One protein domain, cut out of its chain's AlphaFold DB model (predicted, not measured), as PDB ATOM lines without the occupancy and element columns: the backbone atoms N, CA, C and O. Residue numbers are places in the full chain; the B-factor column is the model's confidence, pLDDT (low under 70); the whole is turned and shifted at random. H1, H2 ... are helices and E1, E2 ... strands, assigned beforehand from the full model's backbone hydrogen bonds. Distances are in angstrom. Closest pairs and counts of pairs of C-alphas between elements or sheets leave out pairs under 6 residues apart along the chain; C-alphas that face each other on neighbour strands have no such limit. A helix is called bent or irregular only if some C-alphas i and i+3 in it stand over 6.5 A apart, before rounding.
ATOM      1  N   LEU A 137     -26.954   2.517 -23.187       77.12
ATOM      2  CA  LEU A 137     -27.709   1.826 -24.236       77.12
ATOM      3  C   LEU A 137     -28.947   2.620 -24.687       77.12
ATOM      4  O   LEU A 137     -29.145   2.820 -25.882       77.12
ATOM      5  N   GLN A 138     -29.732   3.148 -23.742       73.44
ATOM      6  CA  GLN A 138     -30.916   3.961 -24.049       73.44
ATOM      7  C   GLN A 138     -30.536   5.269 -24.754       73.44
ATOM      8  O   GLN A 138     -31.254   5.743 -25.637       73.44
ATOM      9  N   GLN A 139     -29.379   5.844 -24.410       75.62
ATOM     10  CA  GLN A 139     -28.838   7.010 -25.111       75.62
ATOM     11  C   GLN A 139     -28.509   6.685 -26.576       75.62
ATOM     12  O   GLN A 139     -28.899   7.439 -27.468       75.62
ATOM     13  N   LEU A 140     -27.850   5.550 -26.837       80.56
ATOM     14  CA  LEU A 140     -27.518   5.098 -28.193       80.56
ATOM     15  C   LEU A 140     -28.776   4.792 -29.021       80.56
ATOM     16  O   LEU A 140     -28.903   5.288 -30.140       80.56
ATOM     17  N   GLN A 141     -29.749   4.078 -28.450       76.88
ATOM     18  CA  GLN A 141     -31.057   3.821 -29.073       76.88
ATOM     19  C   GLN A 141     -31.776   5.122 -29.459       76.88
ATOM     20  O   GLN A 141     -32.350   5.244 -30.545       76.88
ATOM     21  N   ARG A 142     -31.708   6.140 -28.594       73.06
ATOM     22  CA  ARG A 142     -32.276   7.463 -28.869       73.06
ATOM     23  C   ARG A 142     -31.552   8.172 -30.007       73.06
ATOM     24  O   ARG A 142     -32.211   8.782 -30.850       73.06
ATOM     25  N   ILE A 143     -30.221   8.132 -30.039       78.00
ATOM     26  CA  ILE A 143     -29.449   8.728 -31.136       78.00
ATOM     27  C   ILE A 143     -29.807   8.046 -32.454       78.00
ATOM     28  O   ILE A 143     -30.162   8.741 -33.406       78.00
ATOM     29  N   TYR A 144     -29.831   6.713 -32.476       81.25
ATOM     30  CA  TYR A 144     -30.285   5.949 -33.631       81.25
ATOM     31  C   TYR A 144     -31.694   6.368 -34.075       81.25
ATOM     32  O   TYR A 144     -31.898   6.683 -35.244       81.25
ATOM     33  N   SER A 145     -32.666   6.452 -33.159       72.44
ATOM     34  CA  SER A 145     -34.047   6.804 -33.517       72.44
ATOM     35  C   SER A 145     -34.149   8.200 -34.142       72.44
ATOM     36  O   SER A 145     -34.893   8.406 -35.106       72.44
ATOM     37  N   ASN A 146     -33.370   9.157 -33.629       72.19
ATOM     38  CA  ASN A 146     -33.291  10.503 -34.193       72.19
ATOM     39  C   ASN A 146     -32.600  10.511 -35.561       72.19
ATOM     40  O   ASN A 146     -33.079  11.190 -36.464       72.19
ATOM     41  N   TYR A 147     -31.512   9.753 -35.723       79.12
ATOM     42  CA  TYR A 147     -30.808   9.599 -36.996       79.12
ATOM     43  C   TYR A 147     -31.723   8.984 -38.063       79.12
ATOM     44  O   TYR A 147     -31.929   9.573 -39.121       79.12
ATOM     45  N   HIS A 148     -32.362   7.856 -37.745       75.00
ATOM     46  CA  HIS A 148     -33.321   7.166 -38.606       75.00
ATOM     47  C   HIS A 148     -34.490   8.082 -39.006       75.00
ATOM     48  O   HIS A 148     -34.945   8.072 -40.152       75.00
ATOM     49  N   SER A 149     -34.964   8.916 -38.074       69.75
ATOM     50  CA  SER A 149     -36.009   9.901 -38.355       69.75
ATOM     51  C   SER A 149     -35.514  11.040 -39.260       69.75
ATOM     52  O   SER A 149     -36.197  11.451 -40.191       69.75
ATOM     53  N   GLU A 150     -34.312  11.564 -39.059       71.88
ATOM     54  CA  GLU A 150     -33.792  12.598 -39.961       71.88
ATOM     55  C   GLU A 150     -33.642  12.058 -41.395       71.88
ATOM     56  O   GLU A 150     -34.057  12.716 -42.351       71.88
ATOM     57  N   TYR A 151     -33.181  10.811 -41.513       74.00
ATOM     58  CA  TYR A 151     -32.944  10.137 -42.783       74.00
ATOM     59  C   TYR A 151     -34.245   9.823 -43.548       74.00
ATOM     60  O   TYR A 151     -34.562  10.460 -44.550       74.00
ATOM     61  N   TYR A 152     -35.050   8.869 -43.070       69.75
ATOM     62  CA  TYR A 152     -36.208   8.352 -43.826       69.75
ATOM     63  C   TYR A 152     -37.460   9.197 -43.679       69.75
ATOM     64  O   TYR A 152     -38.468   8.987 -44.367       69.75
ATOM     65  N   ILE A 153     -37.454  10.075 -42.681       63.97
ATOM     66  CA  ILE A 153     -38.630  10.803 -42.275       63.97
ATOM     67  C   ILE A 153     -38.526  12.279 -42.686       63.97
ATOM     68  O   ILE A 153     -39.513  12.813 -43.198       63.97
ATOM     69  N   HIS A 154     -37.402  12.945 -42.462       62.50
ATOM     70  CA  HIS A 154     -37.237  14.330 -42.903       62.50
ATOM     71  C   HIS A 154     -36.641  14.442 -44.292       62.50
ATOM     72  O   HIS A 154     -36.781  15.506 -44.883       62.50
ATOM     73  N   GLU A 155     -36.057  13.360 -44.819       67.00
ATOM     74  CA  GLU A 155     -35.324  13.379 -46.090       67.00
ATOM     75  C   GLU A 155     -34.220  14.464 -46.071       67.00
ATOM     76  O   GLU A 155     -33.780  14.945 -47.110       67.00
ATOM     77  N   ASN A 156     -33.747  14.841 -44.873       69.19
ATOM     78  CA  ASN A 156     -32.695  15.831 -44.651       69.19
ATOM     79  C   ASN A 156     -31.341  15.113 -44.618       69.19
ATOM     80  O   ASN A 156     -30.677  15.046 -43.585       69.19
ATOM     81  N   ILE A 157     -30.956  14.546 -45.759       74.12
ATOM     82  CA  ILE A 157     -29.803  13.637 -45.885       74.12
ATOM     83  C   ILE A 157     -28.464  14.404 -45.910       74.12
ATOM     84  O   ILE A 157     -27.404  13.805 -46.005       74.12
ATOM     85  N   GLU A 158     -28.469  15.736 -45.791       81.88
ATOM     86  CA  GLU A 158     -27.224  16.508 -45.712       81.88
ATOM     87  C   GLU A 158     -26.359  16.042 -44.530       81.88
ATOM     88  O   GLU A 158     -26.809  16.067 -43.378       81.88
ATOM     89  N   ASP A 159     -25.093  15.709 -44.808       82.50
ATOM     90  CA  ASP A 159     -24.114  15.206 -43.834       82.50
ATOM     91  C   ASP A 159     -24.113  16.014 -42.534       82.50
ATOM     92  O   ASP A 159     -24.078  15.464 -41.436       82.50
ATOM     93  N   ARG A 160     -24.216  17.343 -42.639       81.69
ATOM     94  CA  ARG A 160     -24.241  18.245 -41.484       81.69
ATOM     95  C   ARG A 160     -25.403  17.939 -40.535       81.69
ATOM     96  O   ARG A 160     -25.205  17.939 -39.321       81.69
ATOM     97  N   ASN A 161     -26.599  17.695 -41.066       79.75
ATOM     98  CA  ASN A 161     -27.790  17.414 -40.264       79.75
ATOM     99  C   ASN A 161     -27.685  16.034 -39.608       79.75
ATOM    100  O   ASN A 161     -27.982  15.898 -38.422       79.75
ATOM    101  N   LEU A 162     -27.178  15.038 -40.341       82.19
ATOM    102  CA  LEU A 162     -26.943  13.689 -39.824       82.19
ATOM    103  C   LEU A 162     -25.882  13.680 -38.711       82.19
ATOM    104  O   LEU A 162     -26.118  13.120 -37.639       82.19
ATOM    105  N   ILE A 163     -24.767  14.396 -38.897       83.75
ATOM    106  CA  ILE A 163     -23.718  14.572 -37.879       83.75
ATOM    107  C   ILE A 163     -24.276  15.273 -36.631       83.75
ATOM    108  O   ILE A 163     -23.985  14.860 -35.508       83.75
ATOM    109  N   MET A 164     -25.130  16.291 -36.792       80.12
ATOM    110  CA  MET A 164     -25.796  16.934 -35.651       80.12
ATOM    111  C   MET A 164     -26.722  15.983 -34.882       80.12
ATOM    112  O   MET A 164     -26.990  16.220 -33.707       80.12
ATOM    113  N   ARG A 165     -27.235  14.912 -35.500       80.38
ATOM    114  CA  ARG A 165     -28.025  13.894 -34.785       80.38
ATOM    115  C   ARG A 165     -27.166  12.870 -34.057       80.38
ATOM    116  O   ARG A 165     -27.622  12.366 -33.031       80.38
ATOM    117  N   MET A 166     -25.952  12.619 -34.546       81.69
ATOM    118  CA  MET A 166     -24.956  11.751 -33.904       81.69
ATOM    119  C   MET A 166     -24.403  12.344 -32.601       81.69
ATOM    120  O   MET A 166     -23.997  11.598 -31.710       81.69
ATOM    121  N   HIS A 167     -24.417  13.673 -32.466       79.69
ATOM    122  CA  HIS A 167     -23.946  14.386 -31.279       79.69
ATOM    123  C   HIS A 167     -25.074  15.215 -30.658       79.69
ATOM    124  O   HIS A 167     -25.506  16.212 -31.227       79.69
ATOM    125  N   GLN A 168     -25.548  14.827 -29.475       69.69
ATOM    126  CA  GLN A 168     -26.648  15.507 -28.791       69.69
ATOM    127  C   GLN A 168     -26.173  16.175 -27.504       69.69
ATOM    128  O   GLN A 168     -25.412  15.597 -26.734       69.69
ATOM    129  N   ILE A 169     -26.656  17.393 -27.254       60.12
ATOM    130  CA  ILE A 169     -26.487  18.073 -25.967       60.12
ATOM    131  C   ILE A 169     -27.689  17.717 -25.098       60.12
ATOM    132  O   ILE A 169     -28.841  17.899 -25.510       60.12
ATOM    133  N   GLU A 170     -27.437  17.192 -23.904       56.34
ATOM    134  CA  GLU A 170     -28.504  16.813 -22.986       56.34
ATOM    135  C   GLU A 170     -29.218  18.060 -22.426       56.34
ATOM    136  O   GLU A 170     -28.616  18.930 -21.797       56.34
ATOM    137  N   LYS A 171     -30.532  18.183 -22.667       48.38
ATOM    138  CA  LYS A 171     -31.333  19.289 -22.116       48.38
ATOM    139  C   LYS A 171     -31.430  19.144 -20.593       48.38
ATOM    140  O   LYS A 171     -32.029  18.185 -20.121       48.38
ATOM    141  N   GLY A 172     -30.885  20.110 -19.854       49.44
ATOM    142  CA  GLY A 172     -30.921  20.162 -18.383       49.44
ATOM    143  C   GLY A 172     -29.548  20.028 -17.717       49.44
ATOM    144  O   GLY A 172     -29.374  20.506 -16.601       49.44
ATOM    145  N   ALA A 173     -28.553  19.490 -18.427       49.41
ATOM    146  CA  ALA A 173     -27.162  19.487 -17.999       49.41
ATOM    147  C   ALA A 173     -26.327  20.231 -19.045       49.41
ATOM    148  O   ALA A 173     -26.022  19.698 -20.107       49.41
ATOM    149  N   TYR A 174     -25.945  21.477 -18.755       48.06
ATOM    150  CA  TYR A 174     -25.168  22.341 -19.659       48.06
ATOM    151  C   TYR A 174     -23.754  21.801 -20.010       48.06
ATOM    152  O   TYR A 174     -22.971  22.513 -20.634       48.06
ATOM    153  N   SER A 175     -23.410  20.564 -19.626       51.03
ATOM    154  CA  SER A 175     -22.055  19.998 -19.679       51.03
ATOM    155  C   SER A 175     -21.920  18.598 -20.301       51.03
ATOM    156  O   SER A 175     -20.788  18.147 -20.458       51.03
ATOM    157  N   HIS A 176     -23.000  17.896 -20.670       60.81
ATOM    158  CA  HIS A 176     -22.892  16.519 -21.188       60.81
ATOM    159  C   HIS A 176     -23.200  16.437 -22.689       60.81
ATOM    160  O   HIS A 176     -24.352  16.470 -23.125       60.81
ATOM    161  N   LEU A 177     -22.131  16.337 -23.490       66.94
ATOM    162  CA  LEU A 177     -22.202  15.959 -24.900       66.94
ATOM    163  C   LEU A 177     -22.344  14.436 -24.992       66.94
ATOM    164  O   LEU A 177     -21.425  13.702 -24.629       66.94
ATOM    165  N   ILE A 178     -23.474  13.966 -25.506       72.75
ATOM    166  CA  ILE A 178     -23.721  12.553 -25.785       72.75
ATOM    167  C   ILE A 178     -23.345  12.294 -27.246       72.75
ATOM    168  O   ILE A 178     -23.891  12.910 -28.160       72.75
ATOM    169  N   SER A 179     -22.393  11.389 -27.459       82.56
ATOM    170  CA  SER A 179     -21.914  10.977 -28.782       82.56
ATOM    171  C   SER A 179     -22.430   9.583 -29.133       82.56
ATOM    172  O   SER A 179     -22.508   8.720 -28.258       82.56
ATOM    173  N   SER A 180     -22.721   9.339 -30.413       85.62
ATOM    174  CA  SER A 180     -23.127   8.025 -30.939       85.62
ATOM    175  C   SER A 180     -22.029   6.966 -30.876       85.62
ATOM    176  O   SER A 180     -22.316   5.783 -31.035       85.62
ATOM    177  N   PHE A 181     -20.775   7.369 -30.668       88.25
ATOM    178  CA  PHE A 181     -19.623   6.475 -30.604       88.25
ATOM    179  C   PHE A 181     -18.580   6.967 -29.594       88.25
ATOM    180  O   PHE A 181     -18.513   8.153 -29.256       88.25
ATOM    181  N   SER A 182     -17.733   6.038 -29.144       88.38
ATOM    182  CA  SER A 182     -16.503   6.321 -28.400       88.38
ATOM    183  C   SER A 182     -15.289   5.778 -29.156       88.38
ATOM    184  O   SER A 182     -15.438   4.920 -30.029       88.38
ATOM    185  N   PHE A 183     -14.086   6.239 -28.801       88.50
ATOM    186  CA  PHE A 183     -12.845   5.718 -29.387       88.50
ATOM    187  C   PHE A 183     -12.722   4.196 -29.221       88.50
ATOM    188  O   PHE A 183     -12.347   3.510 -30.166       88.50
ATOM    189  N   LEU A 184     -13.101   3.661 -28.054       89.75
ATOM    190  CA  LEU A 184     -13.071   2.222 -27.787       89.75
ATOM    191  C   LEU A 184     -13.963   1.453 -28.767       89.75
ATOM    192  O   LEU A 184     -13.518   0.499 -29.395       89.75
ATOM    193  N   HIS A 185     -15.211   1.891 -28.925       89.88
ATOM    194  CA  HIS A 185     -16.163   1.231 -29.815       89.88
ATOM    195  C   HIS A 185     -15.728   1.285 -31.279       89.88
ATOM    196  O   HIS A 185     -15.823   0.284 -31.982       89.88
ATOM    197  N   TRP A 186     -15.197   2.427 -31.723       93.12
ATOM    198  CA  TRP A 186     -14.669   2.556 -33.080       93.12
ATOM    199  C   TRP A 186     -13.431   1.667 -33.284       93.12
ATOM    200  O   TRP A 186     -13.355   0.945 -34.275       93.12
ATOM    201  N   SER A 187     -12.510   1.623 -32.316       93.25
ATOM    202  CA  SER A 187     -11.353   0.721 -32.355       93.25
ATOM    203  C   SER A 187     -11.774  -0.748 -32.456       93.25
ATOM    204  O   SER A 187     -11.183  -1.491 -33.232       93.25
ATOM    205  N   ILE A 188     -12.801  -1.171 -31.712       93.19
ATOM    206  CA  ILE A 188     -13.347  -2.535 -31.797       93.19
ATOM    207  C   ILE A 188     -13.891  -2.812 -33.206       93.19
ATOM    208  O   ILE A 188     -13.592  -3.855 -33.777       93.19
ATOM    209  N   MET A 189     -14.635  -1.877 -33.807       93.75
ATOM    210  CA  MET A 189     -15.150  -2.035 -35.175       93.75
ATOM    211  C   MET A 189     -14.029  -2.162 -36.223       93.75
ATOM    212  O   MET A 189     -14.126  -3.002 -37.117       93.75
ATOM    213  N   GLU A 190     -12.945  -1.388 -36.103       94.12
ATOM    214  CA  GLU A 190     -11.769  -1.508 -36.985       94.12
ATOM    215  C   GLU A 190     -11.036  -2.851 -36.786       94.12
ATOM    216  O   GLU A 190     -10.645  -3.512 -37.753       94.12
ATOM    217  N   GLN A 191     -10.889  -3.303 -35.538       93.62
ATOM    218  CA  GLN A 191     -10.273  -4.596 -35.228       93.62
ATOM    219  C   GLN A 191     -11.112  -5.772 -35.747       93.62
ATOM    220  O   GLN A 191     -10.549  -6.691 -36.339       93.62
ATOM    221  N   LEU A 192     -12.442  -5.710 -35.611       93.81
ATOM    222  CA  LEU A 192     -13.374  -6.682 -36.195       93.81
ATOM    223  C   LEU A 192     -13.234  -6.737 -37.720       93.81
ATOM    224  O   LEU A 192     -13.104  -7.816 -38.290       93.81
ATOM    225  N   LYS A 193     -13.192  -5.577 -38.388       93.62
ATOM    226  CA  LYS A 193     -13.009  -5.494 -39.845       93.62
ATOM    227  C   LYS A 193     -11.687  -6.114 -40.303       93.62
ATOM    228  O   LYS A 193     -11.658  -6.869 -41.274       93.62
ATOM    229  N   SER A 194     -10.597  -5.814 -39.597       92.81
ATOM    230  CA  SER A 194      -9.266  -6.371 -39.889       92.81
ATOM    231  C   SER A 194      -9.097  -7.845 -39.490       92.81
ATOM    232  O   SER A 194      -8.072  -8.439 -39.815       92.81
ATOM    233  N   GLY A 195     -10.083  -8.441 -38.807       89.69
ATOM    234  CA  GLY A 195     -10.037  -9.826 -38.333       89.69
ATOM    235  C   GLY A 195      -9.127 -10.053 -37.119       89.69
ATOM    236  O   GLY A 195      -8.802 -11.196 -36.814       89.69
ATOM    237  N   GLN A 196      -8.695  -8.990 -36.428       91.44
ATOM    238  CA  GLN A 196      -7.856  -9.093 -35.224       91.44
ATOM    239  C   GLN A 196      -8.622  -9.644 -34.017       91.44
ATOM    240  O   GLN A 196      -8.036 -10.307 -33.166       91.44
ATOM    241  N   ILE A 197      -9.925  -9.368 -33.953       92.56
ATOM    242  CA  ILE A 197     -10.847  -9.893 -32.945       92.56
ATOM    243  C   ILE A 197     -12.065 -10.488 -33.649       92.56
ATOM    244  O   ILE A 197     -12.438 -10.043 -34.735       92.56
ATOM    245  N   THR A 198     -12.694 -11.483 -33.029       92.06
ATOM    246  CA  THR A 198     -13.962 -12.062 -33.492       92.06
ATOM    247  C   THR A 198     -15.104 -11.648 -32.570       92.06
ATOM    248  O   THR A 198     -14.881 -11.285 -31.415       92.06
ATOM    249  N   ILE A 199     -16.342 -11.715 -33.060       91.06
ATOM    250  CA  ILE A 199     -17.534 -11.372 -32.270       91.06
ATOM    251  C   ILE A 199     -17.669 -12.285 -31.048       91.06
ATOM    252  O   ILE A 199     -18.074 -11.821 -29.989       91.06
ATOM    253  N   ASP A 200     -17.224 -13.539 -31.160       89.25
ATOM    254  CA  ASP A 200     -17.218 -14.522 -30.069       89.25
ATOM    255  C   ASP A 200     -16.350 -14.090 -28.866       89.25
ATOM    256  O   ASP A 200     -16.526 -14.589 -27.758       89.25
ATOM    257  N   MET A 201     -15.396 -13.174 -29.076       90.62
ATOM    258  CA  MET A 201     -14.530 -12.639 -28.018       90.62
ATOM    259  C   MET A 201     -15.156 -11.449 -27.277       90.62
ATOM    260  O   MET A 201     -14.581 -10.977 -26.295       90.62
ATOM    261  N   LEU A 202     -16.291 -10.926 -27.750       92.00
ATOM    262  CA  LEU A 202     -16.956  -9.764 -27.169       92.00
ATOM    263  C   LEU A 202     -18.029 -10.192 -26.165       92.00
ATOM    264  O   LEU A 202     -18.812 -11.107 -26.405       92.00
ATOM    265  N   GLU A 203     -18.111  -9.476 -25.044       91.94
ATOM    266  CA  GLU A 203     -19.206  -9.654 -24.091       91.94
ATOM    267  C   GLU A 203     -20.550  -9.231 -24.706       91.94
ATOM    268  O   GLU A 203     -20.634  -8.241 -25.438       91.94
ATOM    269  N   LEU A 204     -21.629  -9.929 -24.343       89.31
ATOM    270  CA  LEU A 204     -22.981  -9.683 -24.862       89.31
ATOM    271  C   LEU A 204     -23.440  -8.220 -24.702       89.31
ATOM    272  O   LEU A 204     -23.979  -7.644 -25.643       89.31
ATOM    273  N   GLN A 205     -23.149  -7.583 -23.560       87.75
ATOM    274  CA  GLN A 205     -23.458  -6.161 -23.337       87.75
ATOM    275  C   GLN A 205     -22.692  -5.222 -24.282       87.75
ATOM    276  O   GLN A 205     -23.191  -4.156 -24.645       87.75
ATOM    277  N   MET A 206     -21.470  -5.590 -24.683       89.56
ATOM    278  CA  MET A 206     -20.688  -4.815 -25.644       89.56
ATOM    279  C   MET A 206     -21.287  -4.938 -27.045       89.56
ATOM    280  O   MET A 206     -21.400  -3.931 -27.743       89.56
ATOM    281  N   ILE A 207     -21.712  -6.145 -27.438       90.38
ATOM    282  CA  ILE A 207     -22.396  -6.396 -28.716       90.38
ATOM    283  C   ILE A 207     -23.696  -5.585 -28.787       90.38
ATOM    284  O   ILE A 207     -23.918  -4.872 -29.766       90.38
ATOM    285  N   GLU A 208     -24.502  -5.612 -27.723       89.06
ATOM    286  CA  GLU A 208     -25.755  -4.855 -27.630       89.06
ATOM    287  C   GLU A 208     -25.542  -3.339 -27.763       89.06
ATOM    288  O   GLU A 208     -26.362  -2.646 -28.359       89.06
ATOM    289  N   GLN A 209     -24.425  -2.796 -27.271       89.94
ATOM    290  CA  GLN A 209     -24.084  -1.393 -27.518       89.94
ATOM    291  C   GLN A 209     -23.600  -1.169 -28.955       89.94
ATOM    292  O   GLN A 209     -24.048  -0.224 -29.599       89.94
ATOM    293  N   LEU A 210     -22.705  -2.026 -29.463       92.00
ATOM    294  CA  LEU A 210     -22.064  -1.891 -30.778       92.00
ATOM    295  C   LEU A 210     -23.059  -1.812 -31.938       92.00
ATOM    296  O   LEU A 210     -22.827  -1.052 -32.876       92.00
ATOM    297  N   ILE A 211     -24.172  -2.546 -31.876       91.69
ATOM    298  CA  ILE A 211     -25.188  -2.539 -32.941       91.69
ATOM    299  C   ILE A 211     -25.874  -1.174 -33.124       91.69
ATOM    300  O   ILE A 211     -26.306  -0.862 -34.229       91.69
ATOM    301  N   TYR A 212     -25.920  -0.331 -32.086       86.81
ATOM    302  CA  TYR A 212     -26.486   1.026 -32.159       86.81
ATOM    303  C   TYR A 212     -25.456   2.110 -32.482       86.81
ATOM    304  O   TYR A 212     -25.813   3.283 -32.618       86.81
ATOM    305  N   ILE A 213     -24.177   1.751 -32.576       91.50
ATOM    306  CA  ILE A 213     -23.109   2.725 -32.767       91.50
ATOM    307  C   ILE A 213     -23.040   3.148 -34.225       91.50
ATOM    308  O   ILE A 213     -22.922   2.335 -35.142       91.50
ATOM    309  N   ILE A 214     -23.080   4.465 -34.404       91.31
ATOM    310  CA  ILE A 214     -22.931   5.135 -35.690       91.31
ATOM    311  C   ILE A 214     -21.613   5.899 -35.622       91.31
ATOM    312  O   ILE A 214     -21.466   6.795 -34.785       91.31
ATOM    313  N   VAL A 215     -20.648   5.532 -36.462       91.38
ATOM    314  CA  VAL A 215     -19.343   6.205 -36.573       91.38
ATOM    315  C   VAL A 215     -19.364   7.248 -37.703       91.38
ATOM    316  O   VAL A 215     -20.316   7.267 -38.496       91.38
ATOM    317  N   PRO A 216     -18.364   8.151 -37.799       87.81
ATOM    318  CA  PRO A 216     -18.311   9.149 -38.867       87.81
ATOM    319  C   PRO A 216     -18.479   8.525 -40.260       87.81
ATOM    320  O   PRO A 216     -17.920   7.468 -40.551       87.81
ATOM    321  N   GLY A 217     -19.280   9.173 -41.108       85.88
ATOM    322  CA  GLY A 217     -19.716   8.615 -42.391       85.88
ATOM    323  C   GLY A 217     -21.030   7.827 -42.325       85.88
ATOM    324  O   GLY A 217     -21.444   7.280 -43.341       85.88
ATOM    325  N   GLY A 218     -21.681   7.740 -41.158       87.81
ATOM    326  CA  GLY A 218     -22.968   7.049 -40.991       87.81
ATOM    327  C   GLY A 218     -22.850   5.524 -40.931       87.81
ATOM    328  O   GLY A 218     -23.851   4.820 -41.023       87.81
ATOM    329  N   ARG A 219     -21.629   4.997 -40.788       91.62
ATOM    330  CA  ARG A 219     -21.367   3.554 -40.804       91.62
ATOM    331  C   ARG A 219     -21.666   2.922 -39.449       91.62
ATOM    332  O   ARG A 219     -21.447   3.521 -38.400       91.62
ATOM    333  N   THR A 220     -22.110   1.675 -39.493       93.50
ATOM    334  CA  THR A 220     -22.382   0.824 -38.322       93.50
ATOM    335  C   THR A 220     -21.485  -0.407 -38.334       93.50
ATOM    336  O   THR A 220     -20.786  -0.663 -39.319       93.50
ATOM    337  N   VAL A 221     -21.537  -1.215 -37.271       94.25
ATOM    338  CA  VAL A 221     -20.834  -2.510 -37.212       94.25
ATOM    339  C   VAL A 221     -21.152  -3.406 -38.420       94.25
ATOM    340  O   VAL A 221     -20.257  -4.070 -38.935       94.25
ATOM    341  N   LEU A 222     -22.375  -3.335 -38.964       94.81
ATOM    342  CA  LEU A 222     -22.779  -4.082 -40.160       94.81
ATOM    343  C   LEU A 222     -21.959  -3.703 -41.401       94.81
ATOM    344  O   LEU A 222     -21.530  -4.576 -42.148       94.81
ATOM    345  N   HIS A 223     -21.686  -2.412 -41.599       95.12
ATOM    346  CA  HIS A 223     -20.878  -1.934 -42.725       95.12
ATOM    347  C   HIS A 223     -19.422  -2.400 -42.609       95.12
ATOM    348  O   HIS A 223     -18.779  -2.727 -43.603       95.12
ATOM    349  N   TYR A 224     -18.907  -2.445 -41.380       93.06
ATOM    350  CA  TYR A 224     -17.538  -2.853 -41.075       93.06
ATOM    351  C   TYR A 224     -17.304  -4.356 -41.231       93.06
ATOM    352  O   TYR A 224     -16.215  -4.771 -41.619       93.06
ATOM    353  N   LEU A 225     -18.330  -5.167 -40.971       93.81
ATOM    354  CA  LEU A 225     -18.277  -6.621 -41.097       93.81
ATOM    355  C   LEU A 225     -18.555  -7.131 -42.517       93.81
ATOM    356  O   LEU A 225     -18.530  -8.338 -42.735       93.81
ATOM    357  N   CYS A 226     -18.772  -6.251 -43.498       90.56
ATOM    358  CA  CYS A 226     -19.070  -6.661 -44.873       90.56
ATOM    359  C   CYS A 226     -17.954  -7.521 -45.510       90.56
ATOM    360  O   CYS A 226     -18.238  -8.354 -46.368       90.56
ATOM    361  N   ASP A 227     -16.692  -7.333 -45.102       88.38
ATOM    362  CA  ASP A 227     -15.543  -8.155 -45.532       88.38
ATOM    363  C   ASP A 227     -15.453  -9.501 -44.784       88.38
ATOM    364  O   ASP A 227     -14.819 -10.441 -45.257       88.38
ATOM    365  N   GLN A 228     -16.100  -9.610 -43.623       92.31
ATOM    366  CA  GLN A 228     -16.009 -10.737 -42.695       92.31
ATOM    367  C   GLN A 228     -17.346 -11.492 -42.647       92.31
ATOM    368  O   GLN A 228     -18.051 -11.466 -41.639       92.31
ATOM    369  N   LYS A 229     -17.703 -12.173 -43.745       92.06
ATOM    370  CA  LYS A 229     -19.023 -12.812 -43.953       92.06
ATOM    371  C   LYS A 229     -19.481 -13.693 -42.787       92.06
ATOM    372  O   LYS A 229     -20.611 -13.568 -42.329       92.06
ATOM    373  N   GLU A 230     -18.591 -14.543 -42.280       92.44
ATOM    374  CA  GLU A 230     -18.878 -15.437 -41.149       92.44
ATOM    375  C   GLU A 230     -19.177 -14.655 -39.864       92.44
ATOM    376  O   GLU A 230     -20.088 -14.999 -39.120       92.44
ATOM    377  N   GLN A 231     -18.451 -13.562 -39.614       94.25
ATOM    378  CA  GLN A 231     -18.707 -12.697 -38.461       94.25
ATOM    379  C   GLN A 231     -20.025 -11.932 -38.633       94.25
ATOM    380  O   GLN A 231     -20.776 -11.786 -37.676       94.25
ATOM    381  N   LEU A 232     -20.345 -11.482 -39.849       95.06
ATOM    382  CA  LEU A 232     -21.624 -10.833 -40.136       95.06
ATOM    383  C   LEU A 232     -22.803 -11.782 -39.876       95.06
ATOM    384  O   LEU A 232     -23.736 -11.396 -39.180       95.06
ATOM    385  N   ILE A 233     -22.748 -13.020 -40.377       94.38
ATOM    386  CA  ILE A 233     -23.797 -14.027 -40.148       94.38
ATOM    387  C   ILE A 233     -23.927 -14.328 -38.651       94.38
ATOM    388  O   ILE A 233     -25.028 -14.255 -38.113       94.38
ATOM    389  N   LYS A 234     -22.806 -14.541 -37.950       94.12
ATOM    390  CA  LYS A 234     -22.800 -14.738 -36.492       94.12
ATOM    391  C   LYS A 234     -23.429 -13.580 -35.725       94.12
ATOM    392  O   LYS A 234     -24.134 -13.811 -34.749       94.12
ATOM    393  N   LEU A 235     -23.203 -12.331 -36.142       94.62
ATOM    394  CA  LEU A 235     -23.850 -11.179 -35.509       94.62
ATOM    395  C   LEU A 235     -25.375 -11.276 -35.623       94.62
ATOM    396  O   LEU A 235     -26.077 -11.048 -34.641       94.62
ATOM    397  N   PHE A 236     -25.882 -11.647 -36.801       94.81
ATOM    398  CA  PHE A 236     -27.311 -11.881 -36.995       94.81
ATOM    399  C   PHE A 236     -27.812 -13.060 -36.151       94.81
ATOM    400  O   PHE A 236     -28.860 -12.923 -35.529       94.81
ATOM    401  N   GLU A 237     -27.070 -14.162 -36.043       94.00
ATOM    402  CA  GLU A 237     -27.428 -15.299 -35.180       94.00
ATOM    403  C   GLU A 237     -27.502 -14.906 -33.694       94.00
ATOM    404  O   GLU A 237     -28.470 -15.245 -33.018       94.00
ATOM    405  N   ILE A 238     -26.533 -14.131 -33.192       93.00
ATOM    406  CA  ILE A 238     -26.507 -13.642 -31.801       93.00
ATOM    407  C   ILE A 238     -27.676 -12.691 -31.522       93.00
ATOM    408  O   ILE A 238     -28.249 -12.713 -30.432       93.00
ATOM    409  N   CYS A 239     -28.045 -11.850 -32.490       90.69
ATOM    410  CA  CYS A 239     -29.216 -10.983 -32.372       90.69
ATOM    411  C   CYS A 239     -30.541 -11.758 -32.460       90.69
ATOM    412  O   CYS A 239     -31.549 -11.269 -31.941       90.69
ATOM    413  N   HIS A 240     -30.539 -12.949 -33.075       93.62
ATOM    414  CA  HIS A 240     -31.738 -13.740 -33.363       93.62
ATOM    415  C   HIS A 240     -31.641 -15.226 -32.956       93.62
ATOM    416  O   HIS A 240     -31.839 -16.108 -33.805       93.62
ATOM    417  N   PRO A 241     -31.368 -15.545 -31.679       89.06
ATOM    418  CA  PRO A 241     -31.364 -16.925 -31.214       89.06
ATOM    419  C   PRO A 241     -32.752 -17.557 -31.409       89.06
ATOM    420  O   PRO A 241     -33.782 -16.925 -31.160       89.06
ATOM    421  N   ASP A 242     -32.780 -18.804 -31.887       85.06
ATOM    422  CA  ASP A 242     -34.001 -19.581 -32.160       85.06
ATOM    423  C   ASP A 242     -35.036 -18.865 -33.058       85.06
ATOM    424  O   ASP A 242     -36.245 -19.087 -32.935       85.06
ATOM    425  N   GLY A 243     -34.583 -17.975 -33.949       80.50
ATOM    426  CA  GLY A 243     -35.460 -17.248 -34.874       80.50
ATOM    427  C   GLY A 243     -36.342 -16.190 -34.202       80.50
ATOM    428  O   GLY A 243     -37.398 -15.845 -34.730       80.50
ATOM    429  N   LYS A 244     -35.944 -15.673 -33.033       82.56
ATOM    430  CA  LYS A 244     -36.631 -14.574 -32.335       82.56
ATOM    431  C   LYS A 244     -35.687 -13.404 -32.129       82.56
ATOM    432  O   LYS A 244     -34.527 -13.608 -31.804       82.56
ATOM    433  N   ILE A 245     -36.194 -12.179 -32.246       80.25
ATOM    434  CA  ILE A 245     -35.408 -10.975 -31.954       80.25
ATOM    435  C   ILE A 245     -35.078 -10.954 -30.458       80.25
ATOM    436  O   ILE A 245     -35.971 -10.780 -29.628       80.25
ATOM    437  N   PHE A 246     -33.799 -11.127 -30.126       82.69
ATOM    438  CA  PHE A 246     -33.278 -10.959 -28.770       82.69
ATOM    439  C   PHE A 246     -32.619  -9.588 -28.620       82.69
ATOM    440  O   PHE A 246     -32.965  -8.831 -27.717       82.69
ATOM    441  N   TYR A 247     -31.751  -9.227 -29.569       82.88
ATOM    442  CA  TYR A 247     -31.237  -7.867 -29.711       82.88
ATOM    443  C   TYR A 247     -31.790  -7.246 -30.988       82.88
ATOM    444  O   TYR A 247     -31.630  -7.793 -32.076       82.88
ATOM    445  N   TYR A 248     -32.418  -6.080 -30.860       80.75
ATOM    446  CA  TYR A 248     -32.931  -5.340 -32.009       80.75
ATOM    447  C   TYR A 248     -31.767  -4.799 -32.848       80.75
ATOM    448  O   TYR A 248     -31.059  -3.893 -32.406       80.75
ATOM    449  N   LEU A 249     -31.571  -5.358 -34.044       86.50
ATOM    450  CA  LEU A 249     -30.460  -5.048 -34.940       86.50
ATOM    451  C   LEU A 249     -30.843  -3.935 -35.924       86.50
ATOM    452  O   LEU A 249     -31.610  -4.196 -36.848       86.50
ATOM    453  N   PRO A 250     -30.295  -2.716 -35.798       85.44
ATOM    454  CA  PRO A 250     -30.728  -1.597 -36.621       85.44
ATOM    455  C   PRO A 250     -30.118  -1.611 -38.030       85.44
ATOM    456  O   PRO A 250     -28.906  -1.767 -38.193       85.44
ATOM    457  N   ILE A 251     -30.940  -1.362 -39.055       86.38
ATOM    458  CA  ILE A 251     -30.497  -1.257 -40.456       86.38
ATOM    459  C   ILE A 251     -30.631   0.184 -40.942       86.38
ATOM    460  O   ILE A 251     -31.726   0.704 -41.136       86.38
ATOM    461  N   ILE A 252     -29.490   0.835 -41.173       85.56
ATOM    462  CA  ILE A 252     -29.425   2.205 -41.692       85.56
ATOM    463  C   ILE A 252     -28.494   2.306 -42.886       85.56
ATOM    464  O   ILE A 252     -27.590   1.489 -43.057       85.56
ATOM    465  N   GLN A 253     -28.744   3.335 -43.685       88.25
ATOM    466  CA  GLN A 253     -27.871   3.762 -44.761       88.25
ATOM    467  C   GLN A 253     -26.759   4.667 -44.215       88.25
ATOM    468  O   GLN A 253     -26.988   5.503 -43.329       88.25
ATOM    469  N   ASP A 254     -25.560   4.493 -44.759       90.06
ATOM    470  CA  ASP A 254     -24.444   5.409 -44.564       90.06
ATOM    471  C   ASP A 254     -24.675   6.742 -45.311       90.06
ATOM    472  O   ASP A 254     -25.711   6.955 -45.950       90.06
ATOM    473  N   PHE A 255     -23.723   7.680 -45.233       88.12
ATOM    474  CA  PHE A 255     -23.854   8.983 -45.909       88.12
ATOM    475  C   PHE A 255     -23.895   8.866 -47.443       88.12
ATOM    476  O   PHE A 255     -24.341   9.789 -48.119       88.12
ATOM    477  N   GLN A 256     -23.469   7.732 -48.005       87.12
ATOM    478  CA  GLN A 256     -23.547   7.450 -49.440       87.12
ATOM    479  C   GLN A 256     -24.881   6.800 -49.837       87.12
ATOM    480  O   GLN A 256     -25.130   6.601 -51.023       87.12
ATOM    481  N   GLY A 257     -25.752   6.491 -48.871       87.50
ATOM    482  CA  GLY A 257     -27.017   5.806 -49.118       87.50
ATOM    483  C   GLY A 257     -26.904   4.283 -49.149       87.50
ATOM    484  O   GLY A 257     -27.870   3.614 -49.511       87.50
ATOM    485  N   ASN A 258     -25.764   3.714 -48.760       92.62
ATOM    486  CA  ASN A 258     -25.537   2.277 -48.807       92.62
ATOM    487  C   ASN A 258     -25.843   1.639 -47.454       92.62
ATOM    488  O   ASN A 258     -25.422   2.141 -46.418       92.62
ATOM    489  N   THR A 259     -26.555   0.514 -47.462       94.38
ATOM    490  CA  THR A 259     -26.627  -0.407 -46.314       94.38
ATOM    491  C   THR A 259     -25.604  -1.533 -46.475       94.38
ATOM    492  O   THR A 259     -24.997  -1.686 -47.536       94.38
ATOM    493  N   VAL A 260     -25.471  -2.414 -45.477       94.50
ATOM    494  CA  VAL A 260     -24.670  -3.647 -45.626       94.50
ATOM    495  C   VAL A 260     -25.095  -4.488 -46.839       94.50
ATOM    496  O   VAL A 260     -24.245  -5.033 -47.533       94.50
ATOM    497  N   PHE A 261     -26.391  -4.522 -47.164       95.62
ATOM    498  CA  PHE A 261     -26.909  -5.253 -48.322       95.62
ATOM    499  C   PHE A 261     -26.465  -4.633 -49.651       95.62
ATOM    500  O   PHE A 261     -26.221  -5.365 -50.604       95.62
ATOM    501  N   HIS A 262     -26.298  -3.307 -49.704       96.06
ATOM    502  CA  HIS A 262     -25.756  -2.626 -50.883       96.06
ATOM    503  C   HIS A 262     -24.292  -2.995 -51.098       96.06
ATOM    504  O   HIS A 262     -23.901  -3.347 -52.205       96.06
ATOM    505  N   LEU A 263     -23.503  -2.970 -50.021       94.94
ATOM    506  CA  LEU A 263     -22.084  -3.311 -50.073       94.94
ATOM    507  C   LEU A 263     -21.868  -4.781 -50.466       94.94
ATOM    508  O   LEU A 263     -20.981  -5.083 -51.260       94.94
ATOM    509  N   LEU A 264     -22.695  -5.698 -49.954       95.25
ATOM    510  CA  LEU A 264     -22.672  -7.108 -50.359       95.25
ATOM    511  C   LEU A 264     -23.076  -7.283 -51.831       95.25
ATOM    512  O   LEU A 264     -22.437  -8.049 -52.550       95.25
ATOM    513  N   ALA A 265     -24.093  -6.552 -52.293       94.12
ATOM    514  CA  ALA A 265     -24.559  -6.601 -53.676       94.12
ATOM    515  C   ALA A 265     -23.504  -6.081 -54.666       94.12
ATOM    516  O   ALA A 265     -23.267  -6.715 -55.693       94.12
ATOM    517  N   GLU A 266     -22.814  -4.983 -54.338       94.25
ATOM    518  CA  GLU A 266     -21.701  -4.437 -55.132       94.25
ATOM    519  C   GLU A 266     -20.572  -5.466 -55.313       94.25
ATOM    520  O   GLU A 266     -19.936  -5.541 -56.363       94.25
ATOM    521  N   ARG A 267     -20.369  -6.322 -54.308       92.06
ATOM    522  CA  ARG A 267     -19.370  -7.400 -54.300       92.06
ATOM    523  C   ARG A 267     -19.877  -8.722 -54.877       92.06
ATOM    524  O   ARG A 267     -19.149  -9.710 -54.829       92.06
ATOM    525  N   GLN A 268     -21.106  -8.754 -55.394       92.69
ATOM    526  CA  GLN A 268     -21.783  -9.953 -55.904       92.69
ATOM    527  C   GLN A 268     -21.944 -11.078 -54.862       92.69
ATOM    528  O   GLN A 268     -22.032 -12.256 -55.207       92.69
ATOM    529  N   ASP A 269     -22.012 -10.737 -53.572       94.00
ATOM    530  CA  ASP A 269     -22.131 -11.703 -52.476       94.00
ATOM    531  C   ASP A 269     -23.588 -12.044 -52.130       94.00
ATOM    532  O   ASP A 269     -24.076 -11.859 -51.011       94.00
ATOM    533  N   PHE A 270     -24.305 -12.545 -53.131       94.38
ATOM    534  CA  PHE A 270     -25.730 -12.849 -53.029       94.38
ATOM    535  C   PHE A 270     -26.042 -14.019 -52.091       94.38
ATOM    536  O   PHE A 270     -27.119 -14.054 -51.504       94.38
ATOM    537  N   SER A 271     -25.093 -14.940 -51.887       94.38
ATOM    538  CA  SER A 271     -25.269 -16.059 -50.953       94.38
ATOM    539  C   SER A 271     -25.408 -15.577 -49.509       94.38
ATOM    540  O   SER A 271     -26.262 -16.072 -48.775       94.38
ATOM    541  N   THR A 272     -24.609 -14.588 -49.097       95.06
ATOM    542  CA  THR A 272     -24.740 -13.996 -47.763       95.06
ATOM    543  C   THR A 272     -26.021 -13.178 -47.653       95.06
ATOM    544  O   THR A 272     -26.711 -13.306 -46.649       95.06
ATOM    545  N   ILE A 273     -26.396 -12.409 -48.682       95.44
ATOM    546  CA  ILE A 273     -27.680 -11.686 -48.695       95.44
ATOM    547  C   ILE A 273     -28.849 -12.654 -48.488       95.44
ATOM    548  O   ILE A 273     -29.672 -12.418 -47.605       95.44
ATOM    549  N   ASP A 274     -28.888 -13.755 -49.240       95.50
ATOM    550  CA  ASP A 274     -29.963 -14.746 -49.151       95.50
ATOM    551  C   ASP A 274     -30.071 -15.357 -47.746       95.50
ATOM    552  O   ASP A 274     -31.171 -15.476 -47.216       95.50
ATOM    553  N   ARG A 275     -28.939 -15.631 -47.081       94.50
ATOM    554  CA  ARG A 275     -28.924 -16.098 -45.681       94.50
ATOM    555  C   ARG A 275     -29.405 -15.049 -44.679       94.50
ATOM    556  O   ARG A 275     -29.887 -15.417 -43.612       94.50
ATOM    557  N   LEU A 276     -29.247 -13.760 -44.982       94.56
ATOM    558  CA  LEU A 276     -29.622 -12.668 -44.083       94.56
ATOM    559  C   LEU A 276     -31.101 -12.257 -44.209       94.56
ATOM    560  O   LEU A 276     -31.676 -11.769 -43.234       94.56
ATOM    561  N   LEU A 277     -31.732 -12.467 -45.372       93.69
ATOM    562  CA  LEU A 277     -33.138 -12.109 -45.625       93.69
ATOM    563  C   LEU A 277     -34.136 -12.712 -44.609       93.69
ATOM    564  O   LEU A 277     -34.990 -11.959 -44.132       93.69
ATOM    565  N   PRO A 278     -34.034 -13.994 -44.195       93.19
ATOM    566  CA  PRO A 278     -34.929 -14.579 -43.194       93.19
ATOM    567  C   PRO A 278     -34.870 -13.919 -41.812       93.19
ATOM    568  O   PRO A 278     -35.808 -14.048 -41.038       93.19
ATOM    569  N   TYR A 279     -33.792 -13.212 -41.466       92.00
ATOM    570  CA  TYR A 279     -33.755 -12.458 -40.211       92.00
ATOM    571  C   TYR A 279     -34.513 -11.136 -40.326       92.00
ATOM    572  O   TYR A 279     -35.066 -10.651 -39.342       92.00
ATOM    573  N   LEU A 280     -34.562 -10.548 -41.526       88.88
ATOM    574  CA  LEU A 280     -35.278  -9.296 -41.762       88.88
ATOM    575  C   LEU A 280     -36.792  -9.465 -41.651       88.88
ATOM    576  O   LEU A 280     -37.456  -8.551 -41.163       88.88
ATOM    577  N   SER A 281     -37.318 -10.631 -42.037       87.00
ATOM    578  CA  SER A 281     -38.747 -10.959 -41.941       87.00
ATOM    579  C   SER A 281     -39.272 -11.020 -40.501       87.00
ATOM    580  O   SER A 281     -40.480 -10.966 -40.286       87.00
ATOM    581  N   LEU A 282     -38.383 -11.099 -39.503       82.06
ATOM    582  CA  LEU A 282     -38.751 -11.072 -38.085       82.06
ATOM    583  C   LEU A 282     -39.113  -9.663 -37.595       82.06
ATOM    584  O   LEU A 282     -39.750  -9.519 -36.548       82.06
ATOM    585  N   TYR A 283     -38.668  -8.623 -38.303       78.25
ATOM    586  CA  TYR A 283     -38.832  -7.241 -37.871       78.25
ATOM    587  C   TYR A 283     -40.191  -6.669 -38.245       78.25
ATOM    588  O   TYR A 283     -40.769  -6.975 -39.283       78.25
ATOM    589  N   SER A 284     -40.669  -5.768 -37.390       67.62
ATOM    590  CA  SER A 284     -41.890  -5.019 -37.635       67.62
ATOM    591  C   SER A 284     -41.719  -3.971 -38.740       67.62
ATOM    592  O   SER A 284     -40.617  -3.630 -39.182       67.62
ATOM    593  N   PHE A 285     -42.867  -3.451 -39.161       71.00
ATOM    594  CA  PHE A 285     -43.031  -2.469 -40.219       71.00
ATOM    595  C   PHE A 285     -41.997  -1.333 -40.232       71.00
ATOM    596  O   PHE A 285     -41.760  -0.654 -39.228       71.00
ATOM    597  N   GLY A 286     -41.468  -1.050 -41.424       68.75
ATOM    598  CA  GLY A 286     -40.643   0.119 -41.699       68.75
ATOM    599  C   GLY A 286     -39.220   0.032 -41.151       68.75
ATOM    600  O   GLY A 286     -38.510   1.036 -41.207       68.75
ATOM    601  N   HIS A 287     -38.802  -1.135 -40.644       79.00
ATOM    602  CA  HIS A 287     -37.460  -1.356 -40.106       79.00
ATOM    603  C   HIS A 287     -36.362  -1.247 -41.176       79.00
ATOM    604  O   HIS A 287     -35.384  -0.531 -40.996       79.00
ATOM    605  N   HIS A 288     -36.522  -1.961 -42.291       82.56
ATOM    606  CA  HIS A 288     -35.495  -2.086 -43.332       82.56
ATOM    607  C   HIS A 288     -36.057  -1.884 -44.742       82.56
ATOM    608  O   HIS A 288     -35.296  -1.567 -45.651       82.56
ATOM    609  N   SER A 289     -37.374  -2.011 -44.938       81.62
ATOM    610  CA  SER A 289     -38.038  -1.971 -46.250       81.62
ATOM    611  C   SER A 289     -37.642  -0.747 -47.085       81.62
ATOM    612  O   SER A 289     -37.266  -0.868 -48.246       81.62
ATOM    613  N   ARG A 290     -37.616   0.445 -46.474       80.06
ATOM    614  CA  ARG A 290     -37.171   1.698 -47.119       80.06
ATOM    615  C   ARG A 290     -35.685   1.719 -47.462       80.06
ATOM    616  O   ARG A 290     -35.301   2.381 -48.419       80.06
ATOM    617  N   ALA A 291     -34.881   1.034 -46.658       83.69
ATOM    618  CA  ALA A 291     -33.431   1.030 -46.733       83.69
ATOM    619  C   ALA A 291     -32.900   0.095 -47.820       83.69
ATOM    620  O   ALA A 291     -31.773   0.285 -48.253       83.69
ATOM    621  N   ILE A 292     -33.667  -0.931 -48.216       89.88
ATOM    622  CA  ILE A 292     -33.227  -1.959 -49.175       89.88
ATOM    623  C   ILE A 292     -34.139  -2.112 -50.403       89.88
ATOM    624  O   ILE A 292     -33.840  -2.939 -51.259       89.88
TER     625      ILE A 292
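Overview. This is residues 137 to 292 of the 787 residues of the protein "Wd-40 repeat protein" of Stylonychia lemnae (UniProt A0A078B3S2). A small two-stranded hairpin, E1 and E2, and a helical hairpin, H1 and H2, make one end of the domain, and a pack of aligned helices makes the other. In that pack H5, H6, H8 and H7 form a four-sided group, side by side in that order, with H3 beside H5; H4 lies between H3 and the first turn of H1, and the short H9 ends the printed part near H7. The printed part has 156 residues with nine named helices and two named strands, in the order H1 H2 E1 E2 H3 H4 H5 H6 H7 H8 H9; the sheet is E1 - E2, antiparallel, and the class is mostly helix. It is compact, with a radius of gyration of the C-alphas of 15.3 A and spans of 48 by 33 by 28 A.

Along the chain. E1 is residues 167 to 169 and E2 residues 177 to 179. H1, residues 137 to 152, is 22.3 A long and begins at C-alpha 137 (-27.709, 1.826, -24.236); H2 is residues 159 to 166. H3, residues 183 to 194, is 16.4 A long. H4 is residues 204 to 210 and H5 residues 221 to 227. H6, residues 229 to 239, is 15.5 A long. H7 is residues 260 to 266, and H8, residues 270 to 280, is 15.2 A long. H9, residues 289 to 292, ends at C-alpha 292 (-33.227, -1.959, -49.175). H5 is irregular, with C-alphas 224 and 227 7.2 A apart; H8 is only just irregular, with C-alphas 275 and 278 6.7 A apart.

Arrangement. E1 and E2 form a hairpin, with N 168 and O 178 within hydrogen-bond range at 2.9 A. H1 and H2, a helical hairpin, touch at a shallow tilt of 26 degrees, closest at the C-alphas of Tyr 147 and Arg 165, 5.6 A. With residues 137 to 140 alone H1 only just touches H4, with 3 pairs of C-alphas within 8 A, the closest being Leu 137 and Gln 209, 5.9 A. The hub is H5, which touches H3 (Lys 193 and Tyr 224, C-alphas 5.4 A) and H7 (His 223 and Val 260, C-alphas 5.1 A), and touches H6 only at the corner (Leu 225 and Leu 232, C-alphas 5.5 A). H6 and H8 touch at a shallow tilt of 7 degrees, the same way, closest at the C-alphas of Lys 229 and Thr 272, 7.0 A. H7 and H8, a helical hairpin, touch at the C-alphas of Phe 261 and Ile 273, 6.5 A. H9 is close to H7 but not clearly touching, 7.2 A between the C-alphas of Phe 261 and Ile 292. H1 and H5 are apart. Every O i to N i+4 pair is within hydrogen-bond range in H1, H2, H3, H4, H6 and H7, against 2 of 3 in H5 and 4 of 7 in H8; H9 is too short for such a pair.

Size, cuts and confidence. The two C-alphas farthest apart are those of Tyr 174 and Ser 271, 49.5 A. The printed part has no cut. The link from H6 to H7, residues 240 to 259, is long. The mean pLDDT of the printed part is 84.7; residue 149, residues 152 to 156, residues 168 to 177, residue 284 and residue 286 are under 70.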